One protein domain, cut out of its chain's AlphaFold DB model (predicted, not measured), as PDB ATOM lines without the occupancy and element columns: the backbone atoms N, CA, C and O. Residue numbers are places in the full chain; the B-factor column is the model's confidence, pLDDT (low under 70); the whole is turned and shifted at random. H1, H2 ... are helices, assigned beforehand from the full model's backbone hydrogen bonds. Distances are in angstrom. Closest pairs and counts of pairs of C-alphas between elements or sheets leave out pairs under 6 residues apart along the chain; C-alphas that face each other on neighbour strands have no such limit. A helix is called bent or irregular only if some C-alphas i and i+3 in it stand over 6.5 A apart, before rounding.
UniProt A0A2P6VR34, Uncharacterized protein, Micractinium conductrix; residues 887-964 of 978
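What this domain is: This is residues 887 to 964 of the 978 residues of an uncharacterized protein of Micractinium conductrix (UniProt A0A2P6VR34). The longest helix, H4, runs along one side of a compact, rounded cluster of crossed helices, with the first half of H1 crossing it and H5 standing about perpendicular to its later part. H5 is the hub: its first residues, 950 to 955, pack on both H3 and H4, and the last turn of H1 also meets H5, while the short H2 sits at a far corner between H1 and H3. The printed part has 78 residues with five named helices, H1 to H5 in chain order, and no named strand; its class is all helix. It is compact, with a radius of gyration of the C-alphas of 11.8 A, and its C-alphas span 31 by 26 by 23 A along their three main axes.

How they stand to each other: H4, residues 927 to 942, is the longest helix, and it touches H5, residues 950 to 962, about perpendicular at 84 degrees. The closest C-alphas of this pair are those of Ile 940 and His 951, 4.8 A apart; H4 touches H5 with residues 936 to 940 alone, and H5 touches H4 with residues 951 to 955 alone. H4 also touches H1, residues 887 to 900, with residues 930 to 937 alone, and the closest C-alphas, those of Tyr 890 and Ala 933, are 5.5 A apart. The lines of H1 and H4 are only just about perpendicular, at 72 degrees. H5 is the hub and touches three helices. H1 touches it with residues 897 to 900 alone, about perpendicular at 87 degrees, and the closest C-alphas are those of Ala 900 and Leu 957, 6.8 A apart. H3, residues 910 to 921, touches residues 950 to 954 of H5 alone, about perpendicular at 76 degrees; the closest C-alphas, those of Leu 915 and Ala 950, are 4.5 A apart. The helix packing is mostly crossed, with none of these four touching pairs at a shallow tilt. H3 and H4 are near each other, with 6 pairs of C-alphas within 10 A. H1 and H3 are close but not clearly touching, their closest C-alphas being those of Leu 898 and Leu 919 at 7.0 A, and they run opposite ways at a steep tilt of 46 degrees. H2, residues 904 to 908, is close to but not clearly touching H3, with the C-alphas of Ala 906 and Tyr 912 closest at 6.5 A. H2 and H1 are also close but not clearly touching, with the C-alphas of Ala 900 and Ala 906 closest at 6.9 A. H2 is apart from H4, and only just apart from H5, at 8.3 A. In H1, H2, H4 and H5 every O i to N i+4 pair is within hydrogen-bond range; in H3 6 of 8 are.

Where its parts are: H4 measures 22.4 A from C-alpha 927 at (19.985, -12.451, 0.607) to C-alpha 942. H1 begins at C-alpha 887, at (13.751, -16.711, -5.576), and is 20.1 A long. H5 is 18.7 A long and ends at C-alpha 962, at (12.766, -12.467, -26.672). H3 is 18.1 A long and irregular, with C-alphas 911 and 914 7.0 A apart. H2 is 6.4 A long.

The domain as a whole: The two C-alphas farthest apart are those of Gly 926 and Glu 946, at 32.8 A. The printed part runs from residue 887 to 964 and has no cut. The links H1 to H2, H2 to H3 and H3 to H4 are tight, the link H4 to H5 is short, and no link is long. The mean pLDDT of the printed part is 87.7; residues 962 to 964, of which 962 belongs to H5, are under 70.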
ATOM      1  N   ASP A 887      12.353 -17.146  -5.739       88.50
ATOM      2  CA  ASP A 887      13.751 -16.711  -5.576       88.50
ATOM      3  C   ASP A 887      14.640 -17.205  -6.724       88.50
ATOM      4  O   ASP A 887      15.475 -16.458  -7.236       88.50
ATOM      5  N   ALA A 888      14.408 -18.438  -7.183       87.88
ATOM      6  CA  ALA A 888      15.100 -19.009  -8.335       87.88
ATOM      7  C   ALA A 888      14.859 -18.211  -9.633       87.88
ATOM      8  O   ALA A 888      15.781 -18.070 -10.437       87.88
ATOM      9  N   ARG A 889      13.657 -17.643  -9.828       88.75
ATOM     10  CA  ARG A 889      13.339 -16.800 -10.996       88.75
ATOM     11  C   ARG A 889      14.045 -15.445 -10.940       88.75
ATOM     12  O   ARG A 889      14.595 -15.021 -11.951       88.75
ATOM     13  N   TYR A 890      14.093 -14.791  -9.776       91.25
ATOM     14  CA  TYR A 890      14.829 -13.527  -9.620       91.25
ATOM     15  C   TYR A 890      16.345 -13.707  -9.805       91.25
ATOM     16  O   TYR A 890      16.999 -12.876 -10.434       91.25
ATOM     17  N   GLU A 891      16.904 -14.822  -9.330       92.00
ATOM     18  CA  GLU A 891      18.291 -15.210  -9.611       92.00
ATOM     19  C   GLU A 891      18.545 -15.433 -11.114       92.00
ATOM     20  O   GLU A 891      19.530 -14.921 -11.653       92.00
ATOM     21  N   GLN A 892      17.637 -16.119 -11.819       90.69
ATOM     22  CA  GLN A 892      17.715 -16.301 -13.276       90.69
ATOM     23  C   GLN A 892      17.623 -14.972 -14.043       90.69
ATOM     24  O   GLN A 892      18.437 -14.744 -14.938       90.69
ATOM     25  N   LEU A 893      16.704 -14.073 -13.666       90.44
ATOM     26  CA  LEU A 893      16.571 -12.732 -14.256       90.44
ATOM     27  C   LEU A 893      17.873 -11.927 -14.115       90.44
ATOM     28  O   LEU A 893      18.376 -11.371 -15.091       90.44
ATOM     29  N   LEU A 894      18.456 -11.910 -12.911       93.44
ATOM     30  CA  LEU A 894      19.705 -11.196 -12.645       93.44
ATOM     31  C   LEU A 894      20.884 -11.785 -13.439       93.44
ATOM     32  O   LEU A 894      21.737 -11.035 -13.912       93.44
ATOM     33  N   VAL A 895      20.939 -13.110 -13.618       93.12
ATOM     34  CA  VAL A 895      21.947 -13.769 -14.468       93.12
ATOM     35  C   VAL A 895      21.739 -13.439 -15.950       93.12
ATOM     36  O   VAL A 895      22.723 -13.159 -16.635       93.12
ATOM     37  N   ALA A 896      20.494 -13.411 -16.437       90.56
ATOM     38  CA  ALA A 896      20.172 -13.052 -17.818       90.56
ATOM     39  C   ALA A 896      20.567 -11.599 -18.135       90.56
ATOM     40  O   ALA A 896      21.285 -11.362 -19.106       90.56
ATOM     41  N   LEU A 897      20.213 -10.638 -17.274       91.00
ATOM     42  CA  LEU A 897      20.617  -9.232 -17.421       91.00
ATOM     43  C   LEU A 897      22.148  -9.063 -17.362       91.00
ATOM     44  O   LEU A 897      22.729  -8.369 -18.197       91.00
ATOM     45  N   LEU A 898      22.833  -9.767 -16.448       94.19
ATOM     46  CA  LEU A 898      24.302  -9.786 -16.370       94.19
ATOM     47  C   LEU A 898      24.992 -10.457 -17.571       94.19
ATOM     48  O   LEU A 898      26.200 -10.260 -17.744       94.19
ATOM     49  N   ALA A 899      24.278 -11.260 -18.363       92.56
ATOM     50  CA  ALA A 899      24.765 -11.819 -19.623       92.56
ATOM     51  C   ALA A 899      24.489 -10.861 -20.793       92.56
ATOM     52  O   ALA A 899      25.417 -10.524 -21.528       92.56
ATOM     53  N   ALA A 900      23.258 -10.352 -20.907       90.75
ATOM     54  CA  ALA A 900      22.839  -9.412 -21.947       90.75
ATOM     55  C   ALA A 900      23.700  -8.138 -21.955       90.75
ATOM     56  O   ALA A 900      24.257  -7.776 -22.988       90.75
ATOM     57  N   VAL A 901      23.929  -7.522 -20.789       94.44
ATOM     58  CA  VAL A 901      24.754  -6.303 -20.650       94.44
ATOM     59  C   VAL A 901      26.244  -6.542 -20.955       94.44
ATOM     60  O   VAL A 901      26.984  -5.597 -21.232       94.44
ATOM     61  N   LYS A 902      26.706  -7.800 -20.967       92.56
ATOM     62  CA  LYS A 902      28.066  -8.164 -21.403       92.56
ATOM     63  C   LYS A 902      28.171  -8.446 -22.901       92.56
ATOM     64  O   LYS A 902      29.298  -8.531 -23.390       92.56
ATOM     65  N   ALA A 903      27.066  -8.578 -23.633       92.56
ATOM     66  CA  ALA A 903      27.109  -8.783 -25.078       92.56
ATOM     67  C   ALA A 903      27.763  -7.571 -25.780       92.56
ATOM     68  O   ALA A 903      27.504  -6.435 -25.377       92.56
ATOM     69  N   PRO A 904      28.577  -7.756 -26.841       88.50
ATOM     70  CA  PRO A 904      29.296  -6.651 -27.486       88.50
ATOM     71  C   PRO A 904      28.397  -5.490 -27.939       88.50
ATOM     72  O   PRO A 904      28.756  -4.333 -27.741       88.50
ATOM     73  N   ALA A 905      27.200  -5.786 -28.459       84.19
ATOM     74  CA  ALA A 905      26.218  -4.772 -28.851       84.19
ATOM     75  C   ALA A 905      25.722  -3.930 -27.655       84.19
ATOM     76  O   ALA A 905      25.621  -2.707 -27.754       84.19
ATOM     77  N   ALA A 906      25.485  -4.555 -26.497       86.69
ATOM     78  CA  ALA A 906      25.097  -3.845 -25.277       86.69
ATOM     79  C   ALA A 906      26.262  -3.040 -24.667       86.69
ATOM     80  O   ALA A 906      26.040  -2.015 -24.025       86.69
ATOM     81  N   GLN A 907      27.511  -3.459 -24.899       90.12
ATOM     82  CA  GLN A 907      28.689  -2.694 -24.480       90.12
ATOM     83  C   GLN A 907      28.929  -1.430 -25.326       90.12
ATOM     84  O   GLN A 907      29.521  -0.475 -24.815       90.12
ATOM     85  N   GLN A 908      28.467  -1.399 -26.578       88.88
ATOM     86  CA  GLN A 908      28.625  -0.254 -27.485       88.88
ATOM     87  C   GLN A 908      27.518   0.802 -27.351       88.88
ATOM     88  O   GLN A 908      27.765   1.965 -27.648       88.88
ATOM     89  N   ASN A 909      26.320   0.435 -26.885       88.94
ATOM     90  CA  ASN A 909      25.210   1.377 -26.715       88.94
ATOM     91  C   ASN A 909      25.293   2.113 -25.357       88.94
ATOM     92  O   ASN A 909      25.350   1.488 -24.291       88.94
ATOM     93  N   GLU A 910      25.297   3.446 -25.406       86.38
ATOM     94  CA  GLU A 910      25.407   4.335 -24.241       86.38
ATOM     95  C   GLU A 910      24.177   4.286 -23.322       86.38
ATOM     96  O   GLU A 910      24.339   4.395 -22.108       86.38
ATOM     97  N   GLY A 911      22.975   4.007 -23.844       86.25
ATOM     98  CA  GLY A 911      21.750   3.885 -23.037       86.25
ATOM     99  C   GLY A 911      21.833   2.789 -21.967       86.25
ATOM    100  O   GLY A 911      21.283   2.919 -20.877       86.25
ATOM    101  N   TYR A 912      22.625   1.737 -22.203       91.62
ATOM    102  CA  TYR A 912      22.854   0.699 -21.194       91.62
ATOM    103  C   TYR A 912      23.882   1.090 -20.123       91.62
ATOM    104  O   TYR A 912      24.072   0.315 -19.188       91.62
ATOM    105  N   ALA A 913      24.565   2.241 -20.217       89.94
ATOM    106  CA  ALA A 913      25.622   2.643 -19.277       89.94
ATOM    107  C   ALA A 913      25.138   2.667 -17.815       89.94
ATOM    108  O   ALA A 913      25.786   2.078 -16.945       89.94
ATOM    109  N   ALA A 914      23.965   3.260 -17.563       88.69
ATOM    110  CA  ALA A 914      23.345   3.301 -16.237       88.69
ATOM    111  C   ALA A 914      23.044   1.890 -15.696       88.69
ATOM    112  O   ALA A 914      23.334   1.586 -14.538       88.69
ATOM    113  N   LEU A 915      22.552   0.989 -16.553       93.50
ATOM    114  CA  LEU A 915      22.271  -0.396 -16.179       93.50
ATOM    115  C   LEU A 915      23.547  -1.194 -15.860       93.50
ATOM    116  O   LEU A 915      23.544  -1.975 -14.910       93.50
ATOM    117  N   ARG A 916      24.664  -0.997 -16.582       95.38
ATOM    118  CA  ARG A 916      25.940  -1.671 -16.228       95.38
ATOM    119  C   ARG A 916      26.530  -1.138 -14.924       95.38
ATOM    120  O   ARG A 916      27.122  -1.929 -14.197       95.38
ATOM    121  N   ALA A 917      26.359   0.149 -14.616       93.50
ATOM    122  CA  ALA A 917      26.749   0.706 -13.321       93.50
ATOM    123  C   ALA A 917      25.932   0.063 -12.184       93.50
ATOM    124  O   ALA A 917      26.507  -0.542 -11.280       93.50
ATOM    125  N   LEU A 918      24.601   0.065 -12.306       93.38
ATOM    126  CA  LEU A 918      23.687  -0.559 -11.345       93.38
ATOM    127  C   LEU A 918      23.969  -2.065 -11.160       93.38
ATOM    128  O   LEU A 918      24.049  -2.555 -10.034       93.38
ATOM    129  N   LEU A 919      24.214  -2.809 -12.245       94.75
ATOM    130  CA  LEU A 919      24.583  -4.231 -12.184       94.75
ATOM    131  C   LEU A 919      26.015  -4.495 -11.677       94.75
ATOM    132  O   LEU A 919      26.306  -5.623 -11.275       94.75
ATOM    133  N   ALA A 920      26.912  -3.503 -11.678       93.56
ATOM    134  CA  ALA A 920      28.249  -3.629 -11.091       93.56
ATOM    135  C   ALA A 920      28.229  -3.493  -9.557       93.56
ATOM    136  O   ALA A 920      29.056  -4.110  -8.880       93.56
ATOM    137  N   GLU A 921      27.263  -2.748  -9.013       93.69
ATOM    138  CA  GLU A 921      27.010  -2.631  -7.569       93.69
ATOM    139  C   GLU A 921      26.240  -3.834  -6.987       93.69
ATOM    140  O   GLU A 921      26.217  -4.029  -5.769       93.69
ATOM    141  N   ALA A 922      25.663  -4.686  -7.844       93.62
ATOM    142  CA  ALA A 922      24.873  -5.852  -7.453       93.62
ATOM    143  C   ALA A 922      25.610  -6.767  -6.436       93.62
ATOM    144  O   ALA A 922      26.706  -7.273  -6.726       93.62
ATOM    145  N   PRO A 923      25.017  -7.061  -5.258       93.75
ATOM    146  CA  PRO A 923      25.644  -7.904  -4.242       93.75
ATOM    147  C   PRO A 923      26.001  -9.292  -4.784       93.75
ATOM    148  O   PRO A 923      25.159 -10.008  -5.314       93.75
ATOM    149  N   LYS A 924      27.263  -9.715  -4.634       91.00
ATOM    150  CA  LYS A 924      27.785 -10.904  -5.341       91.00
ATOM    151  C   LYS A 924      27.183 -12.241  -4.883       91.00
ATOM    152  O   LYS A 924      27.191 -13.190  -5.663       91.00
ATOM    153  N   ARG A 925      26.714 -12.348  -3.629       84.00
ATOM    154  CA  ARG A 925      26.100 -13.549  -3.012       84.00
ATOM    155  C   ARG A 925      25.208 -13.156  -1.825       84.00
ATOM    156  O   ARG A 925      25.446 -12.125  -1.204       84.00
ATOM    157  N   GLY A 926      24.276 -14.035  -1.440       90.12
ATOM    158  CA  GLY A 926      23.477 -13.910  -0.210       90.12
ATOM    159  C   GLY A 926      22.139 -13.174  -0.391       90.12
ATOM    160  O   GLY A 926      21.810 -12.785  -1.510       90.12
ATOM    161  N   PRO A 927      21.354 -12.976   0.689       88.06
ATOM    162  CA  PRO A 927      19.985 -12.451   0.607       88.06
ATOM    163  C   PRO A 927      19.899 -11.051  -0.017       88.06
ATOM    164  O   PRO A 927      18.989 -10.799  -0.798       88.06
ATOM    165  N   ALA A 928      20.900 -10.191   0.201       89.81
ATOM    166  CA  ALA A 928      20.981  -8.875  -0.439       89.81
ATOM    167  C   ALA A 928      20.977  -8.946  -1.983       89.81
ATOM    168  O   ALA A 928      20.529  -8.010  -2.639       89.81
ATOM    169  N   ARG A 929      21.431 -10.058  -2.582       92.56
ATOM    170  CA  ARG A 929      21.368 -10.279  -4.036       92.56
ATOM    171  C   ARG A 929      19.943 -10.575  -4.517       92.56
ATOM    172  O   ARG A 929      19.566 -10.123  -5.592       92.56
ATOM    173  N   LEU A 930      19.155 -11.291  -3.711       91.00
ATOM    174  CA  LEU A 930      17.736 -11.545  -3.976       91.00
ATOM    175  C   LEU A 930      16.902 -10.276  -3.789       91.00
ATOM    176  O   LEU A 930      16.042  -9.996  -4.617       91.00
ATOM    177  N   GLU A 931      17.174  -9.478  -2.756       92.38
ATOM    178  CA  GLU A 931      16.501  -8.187  -2.556       92.38
ATOM    179  C   GLU A 931      16.844  -7.190  -3.670       92.38
ATOM    180  O   GLU A 931      15.940  -6.560  -4.216       92.38
ATOM    181  N   PHE A 932      18.109  -7.131  -4.101       94.56
ATOM    182  CA  PHE A 932      18.515  -6.374  -5.287       94.56
ATOM    183  C   PHE A 932      17.784  -6.849  -6.555       94.56
ATOM    184  O   PHE A 932      17.239  -6.028  -7.286       94.56
ATOM    185  N   ALA A 933      17.712  -8.162  -6.804       92.12
ATOM    186  CA  ALA A 933      17.024  -8.711  -7.975       92.12
ATOM    187  C   ALA A 933      15.503  -8.459  -7.959       92.12
ATOM    188  O   ALA A 933      14.924  -8.170  -9.005       92.12
ATOM    189  N   ARG A 934      14.863  -8.516  -6.781       93.88
ATOM    190  CA  ARG A 934      13.448  -8.149  -6.584       93.88
ATOM    191  C   ARG A 934      13.212  -6.656  -6.815       93.88
ATOM    192  O   ARG A 934      12.251  -6.302  -7.489       93.88
ATOM    193  N   SER A 935      14.088  -5.798  -6.290       93.50
ATOM    194  CA  SER A 935      14.025  -4.343  -6.482       93.50
ATOM    195  C   SER A 935      14.188  -3.965  -7.959       93.50
ATOM    196  O   SER A 935      13.390  -3.208  -8.502       93.50
ATOM    197  N   LEU A 936      15.165  -4.573  -8.641       92.00
ATOM    198  CA  LEU A 936      15.398  -4.383 -10.072       92.00
ATOM    199  C   LEU A 936      14.202  -4.845 -10.916       92.00
ATOM    200  O   LEU A 936      13.779  -4.106 -11.800       92.00
ATOM    201  N   ALA A 937      13.633  -6.019 -10.621       91.75
ATOM    202  CA  ALA A 937      12.433  -6.512 -11.297       91.75
ATOM    203  C   ALA A 937      11.233  -5.575 -11.097       91.75
ATOM    204  O   ALA A 937      10.592  -5.200 -12.073       91.75
ATOM    205  N   ARG A 938      10.982  -5.130  -9.859       91.44
ATOM    206  CA  ARG A 938       9.902  -4.187  -9.551       91.44
ATOM    207  C   ARG A 938      10.076  -2.855 -10.286       91.44
ATOM    208  O   ARG A 938       9.127  -2.376 -10.887       91.44
ATOM    209  N   GLY A 939      11.283  -2.287 -10.295       90.12
ATOM    210  CA  GLY A 939      11.548  -1.051 -11.036       90.12
ATOM    211  C   GLY A 939      11.374  -1.207 -12.553       90.12
ATOM    212  O   GLY A 939      10.977  -0.256 -13.209       90.12
ATOM    213  N   ILE A 940      11.607  -2.403 -13.110       91.38
ATOM    214  CA  ILE A 940      11.299  -2.725 -14.518       91.38
ATOM    215  C   ILE A 940       9.780  -2.838 -14.753       91.38
ATOM    216  O   ILE A 940       9.306  -2.466 -15.819       91.38
ATOM    217  N   GLU A 941       9.008  -3.325 -13.776       86.62
ATOM    218  CA  GLU A 941       7.538  -3.407 -13.855       86.62
ATOM    219  C   GLU A 941       6.838  -2.046 -13.658       86.62
ATOM    220  O   GLU A 941       5.738  -1.854 -14.185       86.62
ATOM    221  N   GLU A 942       7.463  -1.127 -12.910       86.69
ATOM    222  CA  GLU A 942       6.955   0.214 -12.564       86.69
ATOM    223  C   GLU A 942       7.466   1.343 -13.488       86.69
ATOM    224  O   GLU A 942       6.927   2.449 -13.437       86.69
ATOM    225  N   ALA A 943       8.473   1.099 -14.334       85.75
ATOM    226  CA  ALA A 943       8.976   2.093 -15.286       85.75
ATOM    227  C   ALA A 943       8.012   2.299 -16.478       85.75
ATOM    228  O   ALA A 943       7.509   1.316 -17.030       85.75
ATOM    229  N   PRO A 944       7.768   3.549 -16.922       79.56
ATOM    230  CA  PRO A 944       7.081   3.810 -18.185       79.56
ATOM    231  C   PRO A 944       7.953   3.368 -19.370       79.56
ATOM    232  O   PRO A 944       9.181   3.360 -19.278       79.56
ATOM    233  N   GLU A 945       7.336   3.044 -20.509       73.12
ATOM    234  CA  GLU A 945       8.065   2.514 -21.677       73.12
ATOM    235  C   GLU A 945       9.027   3.533 -22.321       73.12
ATOM    236  O   GLU A 945       9.931   3.150 -23.060       73.12
ATOM    237  N   GLU A 946       8.886   4.817 -21.975       80.06
ATOM    238  CA  GLU A 946       9.759   5.923 -22.387       80.06
ATOM    239  C   GLU A 946      10.931   6.195 -21.412       80.06
ATOM    240  O   GLU A 946      11.719   7.117 -21.640       80.06
ATOM    241  N   ASP A 947      11.088   5.421 -20.324       81.81
ATOM    242  CA  ASP A 947      12.203   5.596 -19.378       81.81
ATOM    243  C   ASP A 947      13.566   5.285 -20.024       81.81
ATOM    244  O   ASP A 947      13.993   4.136 -20.137       81.81
ATOM    245  N   ALA A 948      14.317   6.333 -20.369       77.56
ATOM    246  CA  ALA A 948      15.718   6.225 -20.786       77.56
ATOM    247  C   ALA A 948      16.680   5.828 -19.638       77.56
ATOM    248  O   ALA A 948      17.889   5.695 -19.853       77.56
ATOM    249  N   GLY A 949      16.172   5.675 -18.411       86.94
ATOM    250  CA  GLY A 949      16.899   5.221 -17.235       86.94
ATOM    251  C   GLY A 949      17.236   3.726 -17.232       86.94
ATOM    252  O   GLY A 949      16.992   2.969 -18.171       86.94
ATOM    253  N   ALA A 950      17.847   3.275 -16.133       85.19
ATOM    254  CA  ALA A 950      18.356   1.907 -16.013       85.19
ATOM    255  C   ALA A 950      17.257   0.825 -16.061       85.19
ATOM    256  O   ALA A 950      17.574  -0.330 -16.350       85.19
ATOM    257  N   HIS A 951      15.996   1.173 -15.782       89.88
ATOM    258  CA  HIS A 951      14.883   0.227 -15.758       89.88
ATOM    259  C   HIS A 951      14.273   0.034 -17.149       89.88
ATOM    260  O   HIS A 951      14.237  -1.111 -17.612       89.88
ATOM    261  N   GLY A 952      13.928   1.105 -17.873       87.62
ATOM    262  CA  GLY A 952      13.533   0.984 -19.285       87.62
ATOM    263  C   GLY A 952      14.655   0.407 -20.164       87.62
ATOM    264  O   GLY A 952      14.414  -0.470 -20.997       87.62
ATOM    265  N   ALA A 953      15.920   0.743 -19.887       88.25
ATOM    266  CA  ALA A 953      17.071   0.115 -20.543       88.25
ATOM    267  C   ALA A 953      17.197  -1.403 -20.256       88.25
ATOM    268  O   ALA A 953      17.692  -2.158 -21.099       88.25
ATOM    269  N   ALA A 954      16.741  -1.887 -19.095       87.81
ATOM    270  CA  ALA A 954      16.670  -3.321 -18.806       87.81
ATOM    271  C   ALA A 954      15.456  -3.991 -19.474       87.81
ATOM    272  O   ALA A 954      15.585  -5.113 -19.969       87.81
ATOM    273  N   TRP A 955      14.314  -3.298 -19.552       89.31
ATOM    274  CA  TRP A 955      13.125  -3.735 -20.295       89.31
ATOM    275  C   TRP A 955      13.442  -3.942 -21.783       89.31
ATOM    276  O   TRP A 955      13.187  -5.022 -22.321       89.31
ATOM    277  N   ALA A 956      14.122  -2.980 -22.415       87.19
ATOM    278  CA  ALA A 956      14.547  -3.054 -23.814       87.19
ATOM    279  C   ALA A 956      15.467  -4.259 -24.111       87.19
ATOM    280  O   ALA A 956      15.302  -4.925 -25.135       87.19
ATOM    281  N   LEU A 957      16.400  -4.598 -23.209       87.25
ATOM    282  CA  LEU A 957      17.236  -5.802 -23.355       87.25
ATOM    283  C   LEU A 957      16.439  -7.101 -23.199       87.25
ATOM    284  O   LEU A 957      16.734  -8.077 -23.893       87.25
ATOM    285  N   LEU A 958      15.444  -7.132 -22.310       85.06
ATOM    286  CA  LEU A 958      14.585  -8.302 -22.123       85.06
ATOM    287  C   LEU A 958      13.673  -8.518 -23.338       85.06
ATOM    288  O   LEU A 958      13.613  -9.641 -23.836       85.06
ATOM    289  N   GLN A 959      13.054  -7.462 -23.879       84.69
ATOM    290  CA  GLN A 959      12.294  -7.544 -25.133       84.69
ATOM    291  C   GLN A 959      13.188  -7.964 -26.311       84.69
ATOM    292  O   GLN A 959      12.879  -8.927 -27.013       84.69
ATOM    293  N   GLY A 960      14.344  -7.314 -26.492       78.19
ATOM    294  CA  GLY A 960      15.290  -7.652 -27.562       78.19
ATOM    295  C   GLY A 960      15.790  -9.101 -27.497       78.19
ATOM    296  O   GLY A 960      15.965  -9.738 -28.534       78.19
ATOM    297  N   SER A 961      15.954  -9.657 -26.291       70.19
ATOM    298  CA  SER A 961      16.333 -11.061 -26.092       70.19
ATOM    299  C   SER A 961      15.187 -12.065 -26.287       70.19
ATOM    300  O   SER A 961      15.469 -13.259 -26.365       70.19
ATOM    301  N   LEU A 962      13.927 -11.622 -26.352       59.19
ATOM    302  CA  LEU A 962      12.766 -12.467 -26.672       59.19
ATOM    303  C   LEU A 962      12.468 -12.501 -28.181       59.19
ATOM    304  O   LEU A 962      11.862 -13.455 -28.659       59.19
ATOM    305  N   CYS A 963      12.928 -11.494 -28.929       56.69
ATOM    306  CA  CYS A 963      12.798 -11.412 -30.389       56.69
ATOM    307  C   CYS A 963      13.998 -12.004 -31.163       56.69
ATOM    308  O   CYS A 963      13.988 -11.991 -32.393       56.69
ATOM    309  N   GLY A 964      15.033 -12.494 -30.469       46.19
ATOM    310  CA  GLY A 964      16.227 -13.123 -31.054       46.19
ATOM    311  C   GLY A 964      16.228 -14.654 -30.937       46.19
ATOM    312  O   GLY A 964      15.686 -15.209 -29.984       46.19
TER     313      GLY A 964